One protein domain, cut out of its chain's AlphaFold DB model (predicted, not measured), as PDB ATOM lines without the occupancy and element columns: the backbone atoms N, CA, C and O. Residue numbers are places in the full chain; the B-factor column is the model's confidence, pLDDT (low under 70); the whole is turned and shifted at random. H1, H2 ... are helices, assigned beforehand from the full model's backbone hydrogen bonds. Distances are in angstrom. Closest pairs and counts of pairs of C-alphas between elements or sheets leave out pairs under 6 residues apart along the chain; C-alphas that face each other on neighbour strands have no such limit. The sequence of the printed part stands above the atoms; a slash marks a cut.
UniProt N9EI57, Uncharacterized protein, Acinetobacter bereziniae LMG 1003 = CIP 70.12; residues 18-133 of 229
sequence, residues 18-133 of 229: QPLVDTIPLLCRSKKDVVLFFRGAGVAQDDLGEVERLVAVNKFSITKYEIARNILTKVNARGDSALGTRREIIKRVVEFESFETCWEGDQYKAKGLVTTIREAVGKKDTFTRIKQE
ATOM      1  N   GLN A  18     -10.490  28.880 -28.680       87.19
ATOM      2  CA  GLN A  18     -11.877  28.884 -29.141       87.19
ATOM      3  C   GLN A  18     -12.874  29.258 -28.023       87.19
ATOM      4  O   GLN A  18     -13.679  30.158 -28.253       87.19
ATOM      5  N   PRO A  19     -12.757  28.735 -26.784       91.12
ATOM      6  CA  PRO A  19     -13.575  29.203 -25.663       91.12
ATOM      7  C   PRO A  19     -13.465  30.711 -25.399       91.12
ATOM      8  O   PRO A  19     -14.469  31.364 -25.129       91.12
ATOM      9  N   LEU A  20     -12.267  31.298 -25.512       94.62
ATOM     10  CA  LEU A  20     -12.073  32.743 -25.334       94.62
ATOM     11  C   LEU A  20     -12.707  33.544 -26.476       94.62
ATOM     12  O   LEU A  20     -13.331  34.574 -26.223       94.62
ATOM     13  N   VAL A  21     -12.586  33.053 -27.714       95.94
ATOM     14  CA  VAL A  21     -13.245  33.635 -28.893       95.94
ATOM     15  C   VAL A  21     -14.761  33.629 -28.728       95.94
ATOM     16  O   VAL A  21     -15.403  34.594 -29.123       95.94
ATOM     17  N   ASP A  22     -15.329  32.591 -28.121       95.31
ATOM     18  CA  ASP A  22     -16.775  32.489 -27.920       95.31
ATOM     19  C   ASP A  22     -17.268  33.328 -26.731       95.31
ATOM     20  O   ASP A  22     -18.397  33.819 -26.749       95.31
ATOM     21  N   THR A  23     -16.415  33.531 -25.722       96.19
ATOM     22  CA  THR A  23     -16.774  34.202 -24.462       96.19
ATOM     23  C   THR A  23     -16.612  35.715 -24.529       96.19
ATOM     24  O   THR A  23     -17.560  36.440 -24.238       96.19
ATOM     25  N   ILE A  24     -15.431  36.214 -24.917       96.81
ATOM     26  CA  ILE A  24     -15.089  37.649 -24.842       96.81
ATOM     27  C   ILE A  24     -16.107  38.523 -25.599       96.81
ATOM     28  O   ILE A  24     -16.568  39.517 -25.038       96.81
ATOM     29  N   PRO A  25     -16.551  38.164 -26.821       96.88
ATOM     30  CA  PRO A  25     -17.606  38.893 -27.518       96.88
ATOM     31  C   PRO A  25     -18.913  39.030 -26.742       96.88
ATOM     32  O   PRO A  25     -19.590  40.036 -26.927       96.88
ATOM     33  N   LEU A  26     -19.290  38.051 -25.916       96.50
ATOM     34  CA  LEU A  26     -20.532  38.092 -25.136       96.50
ATOM     35  C   LEU A  26     -20.408  39.010 -23.913       96.50
ATOM     36  O   LEU A  26     -21.378  39.665 -23.548       96.50
ATOM     37  N   LEU A  27     -19.202  39.118 -23.342       96.00
ATOM     38  CA  LEU A  27     -18.897  40.028 -22.231       96.00
ATOM     39  C   LEU A  27     -18.873  41.508 -22.658       96.00
ATOM     40  O   LEU A  27     -18.918  42.407 -21.823       96.00
ATOM     41  N   CYS A  28     -18.781  41.777 -23.962       95.25
ATOM     42  CA  CYS A  28     -18.615  43.115 -24.523       95.25
ATOM     43  C   CYS A  28     -19.841  43.540 -25.350       95.25
ATOM     44  O   CYS A  28     -20.196  42.889 -26.339       95.25
ATOM     45  N   ARG A  29     -20.470  44.680 -25.020       93.25
ATOM     46  CA  ARG A  29     -21.668  45.162 -25.741       93.25
ATOM     47  C   ARG A  29     -21.366  45.572 -27.179       93.25
ATOM     48  O   ARG A  29     -22.168  45.284 -28.069       93.25
ATOM     49  N   SER A  30     -20.205  46.175 -27.428       94.94
ATOM     50  CA  SER A  30     -19.805  46.689 -28.740       94.94
ATOM     51  C   SER A  30     -18.453  46.155 -29.232       94.94
ATOM     52  O   SER A  30     -17.656  45.601 -28.478       94.94
ATOM     53  N   LYS A  31     -18.161  46.356 -30.526       96.56
ATOM     54  CA  LYS A  31     -16.848  46.043 -31.128       96.56
ATOM     55  C   LYS A  31     -15.715  46.865 -30.503       96.56
ATOM     56  O   LYS A  31     -14.606  46.363 -30.371       96.56
ATOM     57  N   LYS A  32     -16.007  48.104 -30.085       96.00
ATOM     58  CA  LYS A  32     -15.051  48.960 -29.372       96.00
ATOM     59  C   LYS A  32     -14.737  48.409 -27.982       96.00
ATOM     60  O   LYS A  32     -13.580  48.438 -27.585       96.00
ATOM     61  N   ASP A  33     -15.730  47.849 -27.294       95.94
ATOM     62  CA  ASP A  33     -15.533  47.257 -25.965       95.94
ATOM     63  C   ASP A  33     -14.669  45.998 -26.031       95.94
ATOM     64  O   ASP A  33     -13.832  45.794 -25.160       95.94
ATOM     65  N   VAL A  34     -14.797  45.193 -27.096       97.06
ATOM     66  CA  VAL A  34     -13.902  44.043 -27.329       97.06
ATOM     67  C   VAL A  34     -12.453  44.514 -27.478       97.06
ATOM     68  O   VAL A  34     -11.557  43.972 -26.841       97.06
ATOM     69  N   VAL A  35     -12.210  45.554 -28.279       97.50
ATOM     70  CA  VAL A  35     -10.867  46.140 -28.416       97.50
ATOM     71  C   VAL A  35     -10.366  46.682 -27.074       97.50
ATOM     72  O   VAL A  35      -9.222  46.431 -26.698       97.50
ATOM     73  N   LEU A  36     -11.218  47.393 -26.327       97.12
ATOM     74  CA  LEU A  36     -10.869  47.942 -25.017       97.12
ATOM     75  C   LEU A  36     -10.537  46.841 -24.004       97.12
ATOM     76  O   LEU A  36      -9.594  46.998 -23.234       97.12
ATOM     77  N   PHE A  37     -11.262  45.721 -24.036       97.19
ATOM     78  CA  PHE A  37     -10.981  44.547 -23.215       97.19
ATOM     79  C   PHE A  37      -9.550  44.047 -23.444       97.19
ATOM     80  O   PHE A  37      -8.802  43.879 -22.482       97.19
ATOM     81  N   PHE A  38      -9.144  43.870 -24.706       97.81
ATOM     82  CA  PHE A  38      -7.796  43.406 -25.042       97.81
ATOM     83  C   PHE A  38      -6.717  44.443 -24.725       97.81
ATOM     84  O   PHE A  38      -5.666  44.084 -24.198       97.81
ATOM     85  N   ARG A  39      -6.981  45.731 -24.968       97.75
ATOM     86  CA  ARG A  39      -6.063  46.804 -24.567       97.75
ATOM     87  C   ARG A  39      -5.844  46.813 -23.054       97.75
ATOM     88  O   ARG A  39      -4.709  46.886 -22.600       97.75
ATOM     89  N   GLY A  40      -6.921  46.676 -22.280       95.75
ATOM     90  CA  GLY A  40      -6.868  46.570 -20.822       95.75
ATOM     91  C   GLY A  40      -6.156  45.310 -20.322       95.75
ATOM     92  O   GLY A  40      -5.662  45.308 -19.202       95.75
ATOM     93  N   ALA A  41      -6.058  44.267 -21.151       95.38
ATOM     94  CA  ALA A  41      -5.279  43.065 -20.867       95.38
ATOM     95  C   ALA A  41      -3.789  43.180 -21.263       95.38
ATOM     96  O   ALA A  41      -3.051  42.199 -21.189       95.38
ATOM     97  N   GLY A  42      -3.344  44.355 -21.726       95.81
ATOM     98  CA  GLY A  42      -1.954  44.593 -22.117       95.81
ATOM     99  C   GLY A  42      -1.583  44.038 -23.494       95.81
ATOM    100  O   GLY A  42      -0.416  43.724 -23.731       95.81
ATOM    101  N   VAL A  43      -2.550  43.877 -24.405       96.44
ATOM    102  CA  VAL A  43      -2.250  43.544 -25.806       96.44
ATOM    103  C   VAL A  43      -1.562  44.733 -26.481       96.44
ATOM    104  O   VAL A  43      -2.041  45.865 -26.400       96.44
ATOM    105  N   ALA A  44      -0.437  44.469 -27.151       94.62
ATOM    106  CA  ALA A  44       0.361  45.492 -27.815       94.62
ATOM    107  C   ALA A  44      -0.404  46.167 -28.965       94.62
ATOM    108  O   ALA A  44      -1.183  45.529 -29.677       94.62
ATOM    109  N   GLN A  45      -0.121  47.452 -29.197       95.75
ATOM    110  CA  GLN A  45      -0.785  48.237 -30.241       95.75
ATOM    111  C   GLN A  45      -0.607  47.630 -31.641       95.75
ATOM    112  O   GLN A  45      -1.529  47.685 -32.453       95.75
ATOM    113  N   ASP A  46       0.530  46.989 -31.908       94.00
ATOM    114  CA  ASP A  46       0.796  46.303 -33.179       94.00
ATOM    115  C   ASP A  46      -0.202  45.166 -33.459       94.00
ATOM    116  O   ASP A  46      -0.570  44.921 -34.610       94.00
ATOM    117  N   ASP A  47      -0.687  44.494 -32.410       94.00
ATOM    118  CA  ASP A  47      -1.672  43.417 -32.543       94.00
ATOM    119  C   ASP A  47      -3.105  43.967 -32.669       94.00
ATOM    120  O   ASP A  47      -3.941  43.357 -33.344       94.00
ATOM    121  N   LEU A  48      -3.380  45.137 -32.073       96.44
ATOM    122  CA  LEU A  48      -4.690  45.805 -32.085       96.44
ATOM    123  C   LEU A  48      -4.932  46.672 -33.330       96.44
ATOM    124  O   LEU A  48      -6.074  46.827 -33.764       96.44
ATOM    125  N   GLY A  49      -3.884  47.244 -33.924       94.44
ATOM    126  CA  GLY A  49      -4.015  48.358 -34.869       94.44
ATOM    127  C   GLY A  49      -4.834  48.046 -36.124       94.44
ATOM    128  O   GLY A  49      -5.561  48.902 -36.621       94.44
ATOM    129  N   GLU A  50      -4.763  46.817 -36.639       94.00
ATOM    130  CA  GLU A  50      -5.565  46.395 -37.795       94.00
ATOM    131  C   GLU A  50      -7.067  46.393 -37.481       94.00
ATOM    132  O   GLU A  50      -7.855  47.004 -38.204       94.00
ATOM    133  N   VAL A  51      -7.462  45.741 -36.384       95.06
ATOM    134  CA  VAL A  51      -8.873  45.636 -35.997       95.06
ATOM    135  C   VAL A  51      -9.427  46.984 -35.542       95.06
ATOM    136  O   VAL A  51     -10.575  47.296 -35.841       95.06
ATOM    137  N   GLU A  52      -8.612  47.824 -34.901       95.69
ATOM    138  CA  GLU A  52      -8.981  49.200 -34.553       95.69
ATOM    139  C   GLU A  52      -9.308  50.039 -35.786       95.69
ATOM    140  O   GLU A  52     -10.361  50.683 -35.829       95.69
ATOM    141  N   ARG A  53      -8.451  49.987 -36.814       95.25
ATOM    142  CA  ARG A  53      -8.699  50.676 -38.087       95.25
ATOM    143  C   ARG A  53      -9.967  50.164 -38.763       95.25
ATOM    144  O   ARG A  53     -10.783  50.975 -39.194       95.25
ATOM    145  N   LEU A  54     -10.172  48.846 -38.815       94.69
ATOM    146  CA  LEU A  54     -11.382  48.258 -39.402       94.69
ATOM    147  C   LEU A  54     -12.647  48.702 -38.662       94.69
ATOM    148  O   LEU A  54     -13.609  49.125 -39.295       94.69
ATOM    149  N   VAL A  55     -12.644  48.682 -37.328       94.31
ATOM    150  CA  VAL A  55     -13.791  49.133 -36.525       94.31
ATOM    151  C   VAL A  55     -14.069  50.630 -36.715       94.31
ATOM    152  O   VAL A  55     -15.234  51.029 -36.677       94.31
ATOM    153  N   ALA A  56     -13.036  51.450 -36.928       93.44
ATOM    154  CA  ALA A  56     -13.182  52.885 -37.163       93.44
ATOM    155  C   ALA A  56     -13.720  53.216 -38.567       93.44
ATOM    156  O   ALA A  56     -14.603  54.060 -38.692       93.44
ATOM    157  N   VAL A  57     -13.204  52.552 -39.606       93.12
ATOM    158  CA  VAL A  57     -13.479  52.890 -41.014       93.12
ATOM    159  C   VAL A  57     -14.649  52.092 -41.585       93.12
ATOM    160  O   VAL A  57     -15.508  52.648 -42.261       93.12
ATOM    161  N   ASN A  58     -14.713  50.789 -41.309       92.50
ATOM    162  CA  ASN A  58     -15.746  49.901 -41.832       92.50
ATOM    163  C   ASN A  58     -16.195  48.898 -40.765       92.50
ATOM    164  O   ASN A  58     -15.921  47.700 -40.823       92.50
ATOM    165  N   LYS A  59     -16.944  49.385 -39.775       91.19
ATOM    166  CA  LYS A  59     -17.392  48.547 -38.657       91.19
ATOM    167  C   LYS A  59     -18.209  47.325 -39.075       91.19
ATOM    168  O   LYS A  59     -18.381  46.448 -38.239       91.19
ATOM    169  N   PHE A  60     -18.779  47.265 -40.279       92.69
ATOM    170  CA  PHE A  60     -19.624  46.149 -40.717       92.69
ATOM    171  C   PHE A  60     -18.824  44.991 -41.320       92.69
ATOM    172  O   PHE A  60     -19.340  43.880 -41.347       92.69
ATOM    173  N   SER A  61     -17.567  45.211 -41.715       94.38
ATOM    174  CA  SER A  61     -16.724  44.179 -42.332       94.38
ATOM    175  C   SER A  61     -16.102  43.190 -41.346       94.38
ATOM    176  O   SER A  61     -15.385  42.294 -41.773       94.38
ATOM    177  N   ILE A  62     -16.298  43.376 -40.038       96.50
ATOM    178  CA  ILE A  62     -15.705  42.514 -39.011       96.50
ATOM    179  C   ILE A  62     -16.643  42.345 -37.821       96.50
ATOM    180  O   ILE A  62     -17.184  43.317 -37.297       96.50
ATOM    181  N   THR A  63     -16.864  41.123 -37.365       97.56
ATOM    182  CA  THR A  63     -17.691  40.769 -36.205       97.56
ATOM    183  C   THR A  63     -16.894  40.825 -34.897       97.56
ATOM    184  O   THR A  63     -15.666  40.846 -34.892       97.56
ATOM    185  N   LYS A  64     -17.582  40.819 -33.743       96.75
ATOM    186  CA  LYS A  64     -16.909  40.739 -32.429       96.75
ATOM    187  C   LYS A  64     -16.063  39.460 -32.293       96.75
ATOM    188  O   LYS A  64     -14.976  39.507 -31.726       96.75
ATOM    189  N   TYR A  65     -16.552  38.346 -32.840       96.75
ATOM    190  CA  TYR A  65     -15.866  37.053 -32.827       96.75
ATOM    191  C   TYR A  65     -14.595  37.068 -33.681       96.75
ATOM    192  O   TYR A  65     -13.564  36.566 -33.245       96.75
ATOM    193  N   GLU A  66     -14.637  37.693 -34.858       96.69
ATOM    194  CA  GLU A  66     -13.452  37.860 -35.709       96.69
ATOM    195  C   GLU A  66     -12.416  38.785 -35.069       96.69
ATOM    196  O   GLU A  66     -11.230  38.475 -35.113       96.69
ATOM    197  N   ILE A  67     -12.841  39.863 -34.393       97.31
ATOM    198  CA  ILE A  67     -11.924  40.715 -33.615       97.31
ATOM    199  C   ILE A  67     -11.196  39.876 -32.558       97.31
ATOM    200  O   ILE A  67      -9.965  39.884 -32.509       97.31
ATOM    201  N   ALA A  68     -11.943  39.131 -31.735       97.12
ATOM    202  CA  ALA A  68     -11.359  38.303 -30.684       97.12
ATOM    203  C   ALA A  68     -10.415  37.236 -31.256       97.12
ATOM    204  O   ALA A  68      -9.299  37.080 -30.764       97.12
ATOM    205  N   ARG A  69     -10.827  36.548 -32.328       95.56
ATOM    206  CA  ARG A  69     -10.013  35.538 -33.012       95.56
ATOM    207  C   ARG A  69      -8.711  36.132 -33.545       95.56
ATOM    208  O   ARG A  69      -7.651  35.605 -33.229       95.56
ATOM    209  N   ASN A  70      -8.779  37.238 -34.283       95.38
ATOM    210  CA  ASN A  70      -7.606  37.865 -34.895       95.38
ATOM    211  C   ASN A  70      -6.580  38.291 -33.844       95.38
ATOM    212  O   ASN A  70      -5.393  37.993 -33.986       95.38
ATOM    213  N   ILE A  71      -7.033  38.941 -32.768       96.19
ATOM    214  CA  ILE A  71      -6.145  39.376 -31.686       96.19
ATOM    215  C   ILE A  71      -5.522  38.162 -30.988       96.19
ATOM    216  O   ILE A  71      -4.301  38.091 -30.858       96.19
ATOM    217  N   LEU A  72      -6.333  37.181 -30.575       94.62
ATOM    218  CA  LEU A  72      -5.840  35.991 -29.875       94.62
ATOM    219  C   LEU A  72      -4.846  35.189 -30.724       94.62
ATOM    220  O   LEU A  72      -3.855  34.693 -30.192       94.62
ATOM    221  N   THR A  73      -5.063  35.098 -32.039       93.25
ATOM    222  CA  THR A  73      -4.124  34.448 -32.961       93.25
ATOM    223  C   THR A  73      -2.774  35.166 -32.990       93.25
ATOM    224  O   THR A  73      -1.744  34.501 -32.872       93.25
ATOM    225  N   LYS A  74      -2.754  36.502 -33.081       93.19
ATOM    226  CA  LYS A  74      -1.506  37.289 -33.072       93.19
ATOM    227  C   LYS A  74      -0.763  37.173 -31.741       93.19
ATOM    228  O   LYS A  74       0.427  36.868 -31.724       93.19
ATOM    229  N   VAL A  75      -1.478  37.325 -30.626       92.94
ATOM    230  CA  VAL A  75      -0.913  37.201 -29.271       92.94
ATOM    231  C   VAL A  75      -0.343  35.797 -29.038       92.94
ATOM    232  O   VAL A  75       0.718  35.641 -28.436       92.94
ATOM    233  N   ASN A  76      -0.997  34.750 -29.544       88.19
ATOM    234  CA  ASN A  76      -0.471  33.388 -29.452       88.19
ATOM    235  C   ASN A  76       0.786  33.171 -30.297       88.19
ATOM    236  O   ASN A  76       1.716  32.513 -29.831       88.19
ATOM    237  N   ALA A  77       0.837  33.729 -31.509       90.50
ATOM    238  CA  ALA A  77       1.973  33.571 -32.417       90.50
ATOM    239  C   ALA A  77       3.288  34.134 -31.846       90.50
ATOM    240  O   ALA A  77       4.364  33.660 -32.197       90.50
ATOM    241  N   ARG A  78       3.211  35.090 -30.910       87.25
ATOM    242  CA  ARG A  78       4.366  35.670 -30.201       87.25
ATOM    243  C   ARG A  78       5.041  34.724 -29.188       87.25
ATOM    244  O   ARG A  78       6.058  35.091 -28.597       87.25
ATOM    245  N   GLY A  79       4.499  33.525 -28.955       86.25
ATOM    246  CA  GLY A  79       5.125  32.522 -28.086       86.25
ATOM    247  C   GLY A  79       5.263  32.999 -26.637       86.25
ATOM    248  O   GLY A  79       4.317  33.558 -26.077       86.25
ATOM    249  N   ASP A  80       6.415  32.775 -26.010       83.62
ATOM    250  CA  ASP A  80       6.631  33.083 -24.587       83.62
ATOM    251  C   ASP A  80       6.662  34.582 -24.277       83.62
ATOM    252  O   ASP A  80       6.271  34.990 -23.183       83.62
ATOM    253  N   SER A  81       7.021  35.420 -25.254       88.19
ATOM    254  CA  SER A  81       7.046  36.881 -25.080       88.19
ATOM    255  C   SER A  81       5.667  37.478 -24.758       88.19
ATOM    256  O   SER A  81       5.578  38.517 -24.112       88.19
ATOM    257  N   ALA A  82       4.586  36.793 -25.145       88.56
ATOM    258  CA  ALA A  82       3.207  37.192 -24.873       88.56
ATOM    259  C   ALA A  82       2.542  36.375 -23.752       88.56
ATOM    260  O   ALA A  82       1.326  36.445 -23.563       88.56
ATOM    261  N   LEU A  83       3.310  35.579 -22.997       86.44
ATOM    262  CA  LEU A  83       2.768  34.719 -21.946       86.44
ATOM    263  C   LEU A  83       2.041  35.524 -20.859       86.44
ATOM    264  O   LEU A  83       0.942  35.143 -20.465       86.44
ATOM    265  N   GLY A  84       2.612  36.653 -20.428       87.75
ATOM    266  CA  GLY A  84       1.972  37.561 -19.468       87.75
ATOM    267  C   GLY A  84       0.634  38.101 -19.981       87.75
ATOM    268  O   GLY A  84      -0.379  37.988 -19.298       87.75
ATOM    269  N   THR A  85       0.597  38.579 -21.227       92.62
ATOM    270  CA  THR A  85      -0.628  39.070 -21.876       92.62
ATOM    271  C   THR A  85      -1.702  37.984 -21.977       92.62
ATOM    272  O   THR A  85      -2.863  38.233 -21.665       92.62
ATOM    273  N   ARG A  86      -1.343  36.749 -22.360       91.62
ATOM    274  CA  ARG A  86      -2.306  35.630 -22.399       91.62
ATOM    275  C   ARG A  86      -2.897  35.333 -21.024       91.62
ATOM    276  O   ARG A  86      -4.095  35.076 -20.924       91.62
ATOM    277  N   ARG A  87      -2.070  35.377 -19.976       89.12
ATOM    278  CA  ARG A  87      -2.509  35.177 -18.588       89.12
ATOM    279  C   ARG A  87      -3.494  36.242 -18.160       89.12
ATOM    280  O   ARG A  87      -4.539  35.892 -17.629       89.12
ATOM    281  N   GLU A  88      -3.196  37.500 -18.453       94.31
ATOM    282  CA  GLU A  88      -4.074  38.613 -18.110       94.31
ATOM    283  C   GLU A  88      -5.415  38.537 -18.858       94.31
ATOM    284  O   GLU A  88      -6.468  38.715 -18.252       94.31
ATOM    285  N   ILE A  89      -5.414  38.170 -20.147       95.06
ATOM    286  CA  ILE A  89      -6.655  37.927 -20.905       95.06
ATOM    287  C   ILE A  89      -7.520  36.874 -20.203       95.06
ATOM    288  O   ILE A  89      -8.713  37.094 -19.992       95.06
ATOM    289  N   ILE A  90      -6.928  35.734 -19.836       93.31
ATOM    290  CA  ILE A  90      -7.651  34.644 -19.169       93.31
ATOM    291  C   ILE A  90      -8.138  35.095 -17.794       93.31
ATOM    292  O   ILE A  90      -9.305  34.875 -17.475       93.31
ATOM    293  N   LYS A  91      -7.277  35.762 -17.016       91.19
ATOM    294  CA  LYS A  91      -7.578  36.306 -15.689       91.19
ATOM    295  C   LYS A  91      -8.825  37.185 -15.727       91.19
ATOM    296  O   LYS A  91      -9.784  36.915 -15.017       91.19
ATOM    297  N   ARG A  92      -8.875  38.154 -16.641       94.75
ATOM    298  CA  ARG A  92     -10.024  39.061 -16.792       94.75
ATOM    299  C   ARG A  92     -11.323  38.348 -17.173       94.75
ATOM    300  O   ARG A  92     -12.393  38.812 -16.794       94.75
ATOM    301  N   VAL A  93     -11.251  37.238 -17.915       95.25
ATOM    302  CA  VAL A  93     -12.430  36.401 -18.201       95.25
ATOM    303  C   VAL A  93     -12.873  35.642 -16.950       95.25
ATOM    304  O   VAL A  93     -14.061  35.635 -16.633       95.25
ATOM    305  N   VAL A  94     -11.947  35.006 -16.224       93.25
ATOM    306  CA  VAL A  94     -12.297  34.217 -15.030       93.25
ATOM    307  C   VAL A  94     -12.688  35.087 -13.837       93.25
ATOM    308  O   VAL A  94     -13.475  34.640 -13.012       93.25
ATOM    309  N   GLU A  95     -12.230  36.329 -13.753       92.31
ATOM    310  CA  GLU A  95     -12.606  37.292 -12.706       92.31
ATOM    311  C   GLU A  95     -13.869  38.094 -13.062       92.31
ATOM    312  O   GLU A  95     -14.256  39.012 -12.348       92.31
ATOM    313  N   PHE A  96     -14.556  37.757 -14.157       92.94
ATOM    314  CA  PHE A  96     -15.784  38.444 -14.542       92.94
ATOM    315  C   PHE A  96     -16.965  38.027 -13.644       92.94
ATOM    316  O   PHE A  96     -17.452  36.893 -13.720       92.94
ATOM    317  N   GLU A  97     -17.417  38.924 -12.766       87.31
ATOM    318  CA  GLU A  97     -18.438  38.621 -11.746       87.31
ATOM    319  C   GLU A  97     -19.853  39.092 -12.112       87.31
ATOM    320  O   GLU A  97     -20.818  38.373 -11.843       87.31
ATOM    321  N   SER A  98     -19.996  40.258 -12.758       90.12
ATOM    322  CA  SER A  98     -21.305  40.836 -13.098       90.12
ATOM    323  C   SER A  98     -21.624  40.729 -14.588       90.12
ATOM    324  O   SER A  98     -20.965  41.344 -15.422       90.12
ATOM    325  N   PHE A  99     -22.689  39.993 -14.915       93.25
ATOM    326  CA  PHE A  99     -23.180  39.793 -16.285       93.25
ATOM    327  C   PHE A  99     -24.281  40.779 -16.689       93.25
ATOM    328  O   PHE A  99     -24.732  40.754 -17.831       93.25
ATOM    329  N   GLU A 100     -24.682  41.686 -15.799       87.75
ATOM    330  CA  GLU A 100     -25.704  42.708 -16.075       87.75
ATOM    331  C   GLU A 100     -25.282  43.650 -17.214       87.75
ATOM    332  O   GLU A 100     -26.107  44.188 -17.956       87.75
ATOM    333  N   THR A 101     -23.970  43.809 -17.408       83.31
ATOM    334  CA  THR A 101     -23.391  44.589 -18.505       83.31
ATOM    335  C   THR A 101     -23.399  43.848 -19.844       83.31
ATOM    336  O   THR A 101     -23.141  44.471 -20.870       83.31
ATOM    337  N   CYS A 102     -23.750  42.562 -19.900       90.69
ATOM    338  CA  CYS A 102     -23.941  41.846 -21.166       90.69
ATOM    339  C   CYS A 102     -25.294  42.223 -21.804       90.69
ATOM    340  O   CYS A 102     -26.130  42.890 -21.184       90.69
ATOM    341  N   TRP A 103     -25.520  41.820 -23.058       91.44
ATOM    342  CA  TRP A 103     -26.869  41.840 -23.637       91.44
ATOM    343  C   TRP A 103     -27.754  40.832 -22.902       91.44
ATOM    344  O   TRP A 103     -27.281  39.748 -22.577       91.44
ATOM    345  N   GLU A 104     -29.026  41.163 -22.664       90.50
ATOM    346  CA  GLU A 104     -29.953  40.336 -21.868       90.50
ATOM    347  C   GLU A 104     -30.024  38.881 -22.367       90.50
ATOM    348  O   GLU A 104     -29.841  37.946 -21.589       90.50
ATOM    349  N   GLY A 105     -30.149  38.683 -23.685       92.38
ATOM    350  CA  GLY A 105     -30.151  37.350 -24.306       92.38
ATOM    351  C   GLY A 105     -28.812  36.599 -24.249       92.38
ATOM    352  O   GLY A 105     -28.783  35.383 -24.425       92.38
ATOM    353  N   ASP A 106     -27.709  37.295 -23.965       92.94
ATOM    354  CA  ASP A 106     -26.363  36.719 -23.901       92.94
ATOM    355  C   ASP A 106     -25.930  36.379 -22.464       92.94
ATOM    356  O   ASP A 106     -24.977  35.617 -22.294       92.94
ATOM    357  N   GLN A 107     -26.609  36.890 -21.425       93.69
ATOM    358  CA  GLN A 107     -26.162  36.783 -20.025       93.69
ATOM    359  C   GLN A 107     -25.946  35.336 -19.572       93.69
ATOM    360  O   GLN A 107     -24.875  34.988 -19.067       93.69
ATOM    361  N   TYR A 108     -26.938  34.464 -19.781       94.38
ATOM    362  CA  TYR A 108     -26.842  33.057 -19.381       94.38
ATOM    363  C   TYR A 108     -25.757  32.310 -20.158       94.38
ATOM    364  O   TYR A 108     -25.009  31.521 -19.577       94.38
ATOM    365  N   LYS A 109     -25.625  32.597 -21.458       95.19
ATOM    366  CA  LYS A 109     -24.601  31.994 -22.316       95.19
ATOM    367  C   LYS A 109     -23.197  32.423 -21.886       95.19
ATOM    368  O   LYS A 109     -22.318  31.576 -21.743       95.19
ATOM    369  N   ALA A 110     -23.004  33.715 -21.626       95.00
ATOM    370  CA  ALA A 110     -21.756  34.272 -21.122       95.00
ATOM    371  C   ALA A 110     -21.374  33.649 -19.772       95.00
ATOM    372  O   ALA A 110     -20.246  33.186 -19.607       95.00
ATOM    373  N   LYS A 111     -22.330  33.556 -18.839       95.50
ATOM    374  CA  LYS A 111     -22.119  32.940 -17.523       95.50
ATOM    375  C   LYS A 111     -21.686  31.479 -17.634       95.50
ATOM    376  O   LYS A 111     -20.718  31.085 -16.990       95.50
ATOM    377  N   GLY A 112     -22.356  30.686 -18.475       95.00
ATOM    378  CA  GLY A 112     -21.995  29.283 -18.698       95.00
ATOM    379  C   GLY A 112     -20.579  29.111 -19.260       95.00
ATOM    380  O   GLY A 112     -19.811  28.272 -18.782       95.00
ATOM    381  N   LEU A 113     -20.199  29.946 -20.230       94.56
ATOM    382  CA  LEU A 113     -18.865  29.903 -20.827       94.56
ATOM    383  C   LEU A 113     -17.766  30.347 -19.849       94.56
ATOM    384  O   LEU A 113     -16.741  29.673 -19.749       94.56
ATOM    385  N   VAL A 114     -17.991  31.409 -19.066       95.06
ATOM    386  CA  VAL A 114     -17.048  31.842 -18.017       95.06
ATOM    387  C   VAL A 114     -16.842  30.741 -16.975       95.06
ATOM    388  O   VAL A 114     -15.699  30.451 -16.624       95.06
ATOM    389  N   THR A 115     -17.906  30.073 -16.518       93.56
ATOM    390  CA  THR A 115     -17.797  28.930 -15.593       93.56
ATOM    391  C   THR A 115     -16.974  27.792 -16.194       93.56
ATOM    392  O   THR A 115     -16.064  27.283 -15.545       93.56
ATOM    393  N   THR A 116     -17.219  27.450 -17.460       91.44
ATOM    394  CA  THR A 116     -16.461  26.400 -18.161       91.44
ATOM    395  C   THR A 116     -14.967  26.736 -18.225       91.44
ATOM    396  O   THR A 116     -14.114  25.881 -17.980       91.44
ATOM    397  N   ILE A 117     -14.628  27.997 -18.510       91.25
ATOM    398  CA  ILE A 117     -13.236  28.463 -18.537       91.25
ATOM    399  C   ILE A 117     -12.621  28.430 -17.130       91.25
ATOM    400  O   ILE A 117     -11.496  27.950 -16.983       91.25
ATOM    401  N   ARG A 118     -13.348  28.868 -16.092       91.06
ATOM    402  CA  ARG A 118     -12.902  28.782 -14.687       91.06
ATOM    403  C   ARG A 118     -12.545  27.352 -14.295       91.06
ATOM    404  O   ARG A 118     -11.470  27.121 -13.749       91.06
ATOM    405  N   GLU A 119     -13.408  26.389 -14.611       88.31
ATOM    406  CA  GLU A 119     -13.165  24.974 -14.317       88.31
ATOM    407  C   GLU A 119     -11.934  24.432 -15.047       88.31
ATOM    408  O   GLU A 119     -11.124  23.714 -14.459       88.31
ATOM    409  N   ALA A 120     -11.770  24.777 -16.328       86.06
ATOM    410  CA  ALA A 120     -10.618  24.350 -17.115       86.06
ATOM    411  C   ALA A 120      -9.299  24.901 -16.544       86.06
ATOM    412  O   ALA A 120      -8.312  24.165 -16.447       86.06
ATOM    413  N   VAL A 121      -9.286  26.172 -16.129       85.25
ATOM    414  CA  VAL A 121      -8.127  26.810 -15.488       85.25
ATOM    415  C   VAL A 121      -7.847  26.183 -14.121       85.25
ATOM    416  O   VAL A 121      -6.714  25.778 -13.870       85.25
ATOM    417  N   GLY A 122      -8.868  26.012 -13.276       81.38
ATOM    418  CA  GLY A 122      -8.719  25.420 -11.944       81.38
ATOM    419  C   GLY A 122      -8.200  23.977 -11.975       81.38
ATOM    420  O   GLY A 122      -7.336  23.610 -11.177       81.38
ATOM    421  N   LYS A 123      -8.648  23.162 -12.943       79.38
ATOM    422  CA  LYS A 123      -8.112  21.806 -13.159       79.38
ATOM    423  C   LYS A 123      -6.616  21.843 -13.480       79.38
ATOM    424  O   LYS A 123      -5.844  21.125 -12.848       79.38
ATOM    425  N   LYS A 124      -6.192  22.688 -14.429       76.44
ATOM    426  CA  LYS A 124      -4.774  22.828 -14.814       76.44
ATOM    427  C   LYS A 124      -3.903  23.322 -13.655       76.44
ATOM    428  O   LYS A 124      -2.800  22.810 -13.468       76.44
ATOM    429  N   ASP A 125      -4.402  24.271 -12.872       77.56
ATOM    430  CA  ASP A 125      -3.690  24.794 -11.704       77.56
ATOM    431  C   ASP A 125      -3.503  23.720 -10.624       77.56
ATOM    432  O   ASP A 125      -2.391  23.493 -10.150       77.56
ATOM    433  N   THR A 126      -4.550  22.935 -10.356       67.50
ATOM    434  CA  THR A 126      -4.492  21.796  -9.425       67.50
ATOM    435  C   THR A 126      -3.422  20.778  -9.836       67.50
ATOM    436  O   THR A 126      -2.605  20.375  -9.007       67.50
ATOM    437  N   PHE A 127      -3.367  20.385 -11.116       68.19
ATOM    438  CA  PHE A 127      -2.321  19.478 -11.614       68.19
ATOM    439  C   PHE A 127      -0.917  20.077 -11.492       68.19
ATOM    440  O   PHE A 127       0.038  19.353 -11.201       68.19
ATOM    441  N   THR A 128      -0.790  21.388 -11.705       73.81
ATOM    442  CA  THR A 128       0.491  22.093 -11.596       73.81
ATOM    443  C   THR A 128       0.991  22.077 -10.156       73.81
ATOM    444  O   THR A 128       2.138  21.695  -9.922       73.81
ATOM    445  N   ARG A 129       0.116  22.378  -9.192       73.44
ATOM    446  CA  ARG A 129       0.443  22.343  -7.763       73.44
ATOM    447  C   ARG A 129       0.838  20.941  -7.294       73.44
ATOM    448  O   ARG A 129       1.882  20.781  -6.676       73.44
ATOM    449  N   ILE A 130       0.078  19.910  -7.682       77.00
ATOM    450  CA  ILE A 130       0.401  18.507  -7.350       77.00
ATOM    451  C   ILE A 130       1.779  18.111  -7.899       77.00
ATOM    452  O   ILE A 130       2.538  17.403  -7.237       77.00
ATOM    453  N   LYS A 131       2.115  18.538  -9.122       78.75
ATOM    454  CA  LYS A 131       3.426  18.249  -9.709       78.75
ATOM    455  C   LYS A 131       4.551  18.917  -8.914       78.75
ATOM    456  O   LYS A 131       5.526  18.247  -8.602       78.75
ATOM    457  N   GLN A 132       4.392  20.194  -8.567       77.94
ATOM    458  CA  GLN A 132       5.375  20.939  -7.775       77.94
ATOM    459  C   GLN A 132       5.591  20.307  -6.398       77.94
ATOM    460  O   GLN A 132       6.733  20.085  -6.013       77.94
ATOM    461  N   GLU A 133       4.515  19.945  -5.695       83.31
ATOM    462  CA  GLU A 133       4.596  19.268  -4.395       83.31
ATOM    463  C   GLU A 133       5.364  17.938  -4.494       83.31
ATOM    464  O   GLU A 133       6.243  17.665  -3.679       83.31
TER     465      GLU A 133
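This is residues 18 to 133 of the 229 residues of an uncharacterized protein of Acinetobacter bereziniae LMG 1003 = CIP 70.12 (UniProt N9EI57). A compact body of five helices has one long helix, H6, running across one side of it, where its first half packs on H1 and the end of H5 and its last residues, 123 to 133, stick out. In the body, H2, H3 and H4 form an up-and-down bundle, and H1 sits between H4 and H6. The printed part has 116 residues with six named helices, H1 to H6 in chain order, and no named strand; the class is all helix. The whole is compact, with a radius of gyration of the C-alphas of 14.9 A, and spans 53 by 35 by 19 A.

H6, residues 104 to 133, touches H1, residues 18 to 27, with residues 106 to 117 alone, at a steep tilt of 47 degrees, opposite ways; the closest C-alphas, of Ala 110 and Leu 26, are 5.7 A apart. With residues 114 to 118 alone H6 touches H5, residues 79 to 94, at a steep tilt of 54 degrees; the closest C-alphas are those of Arg 118 and Val 94, 5.5 A. H4, residues 64 to 77, is the hub, touching four helices. It touches H1 at a steep tilt of 47 degrees, closest at the C-alphas of Lys 64 and Pro 25, 5.3 A. H4 and H5 form a hairpin at a steep tilt of 37 degrees, only just beyond shallow; the closest C-alphas, of Val 75 and Ala 82, are 6.0 A apart. H2, residues 31 to 40, touches H4 at a shallow tilt of 30 degrees, the same way, closest at the C-alphas of Lys 31 and Lys 64, 5.5 A. H3, residues 45 to 57, forms a hairpin with H2 at 18 degrees, the C-alphas of Val 55 and Lys 31 being closest at 6.9 A. H3 also forms a hairpin with H4 at 20 degrees, the C-alphas of Asp 47 and Ile 71 being closest at 6.1 A. H6 is apart from H2, H3 and H4. Every O i to N i+4 pair is within hydrogen-bond range in H2 and H4, against 4 of 6 in H1, 7 of 9 in H3, 9 of 12 in H5 and 24 of 26 in H6.

H6 measures 44.1 A from C-alpha 104 at (-29.953, 40.336, -21.868) to C-alpha 133 at (4.596, 19.268, -4.395). H5 measures 21.8 A, with a kink of 31 degrees near residue 86, and H4 20.2 A. H1 begins at C-alpha 18, (-11.877, 28.884, -29.141).

The C-alphas of Val 57 and Glu 133, the two farthest apart, are 52.9 A apart. The printed part has no cut, and no link is long. Mean pLDDT of the printed part is 91.6; residues 126 to 127 are under 70.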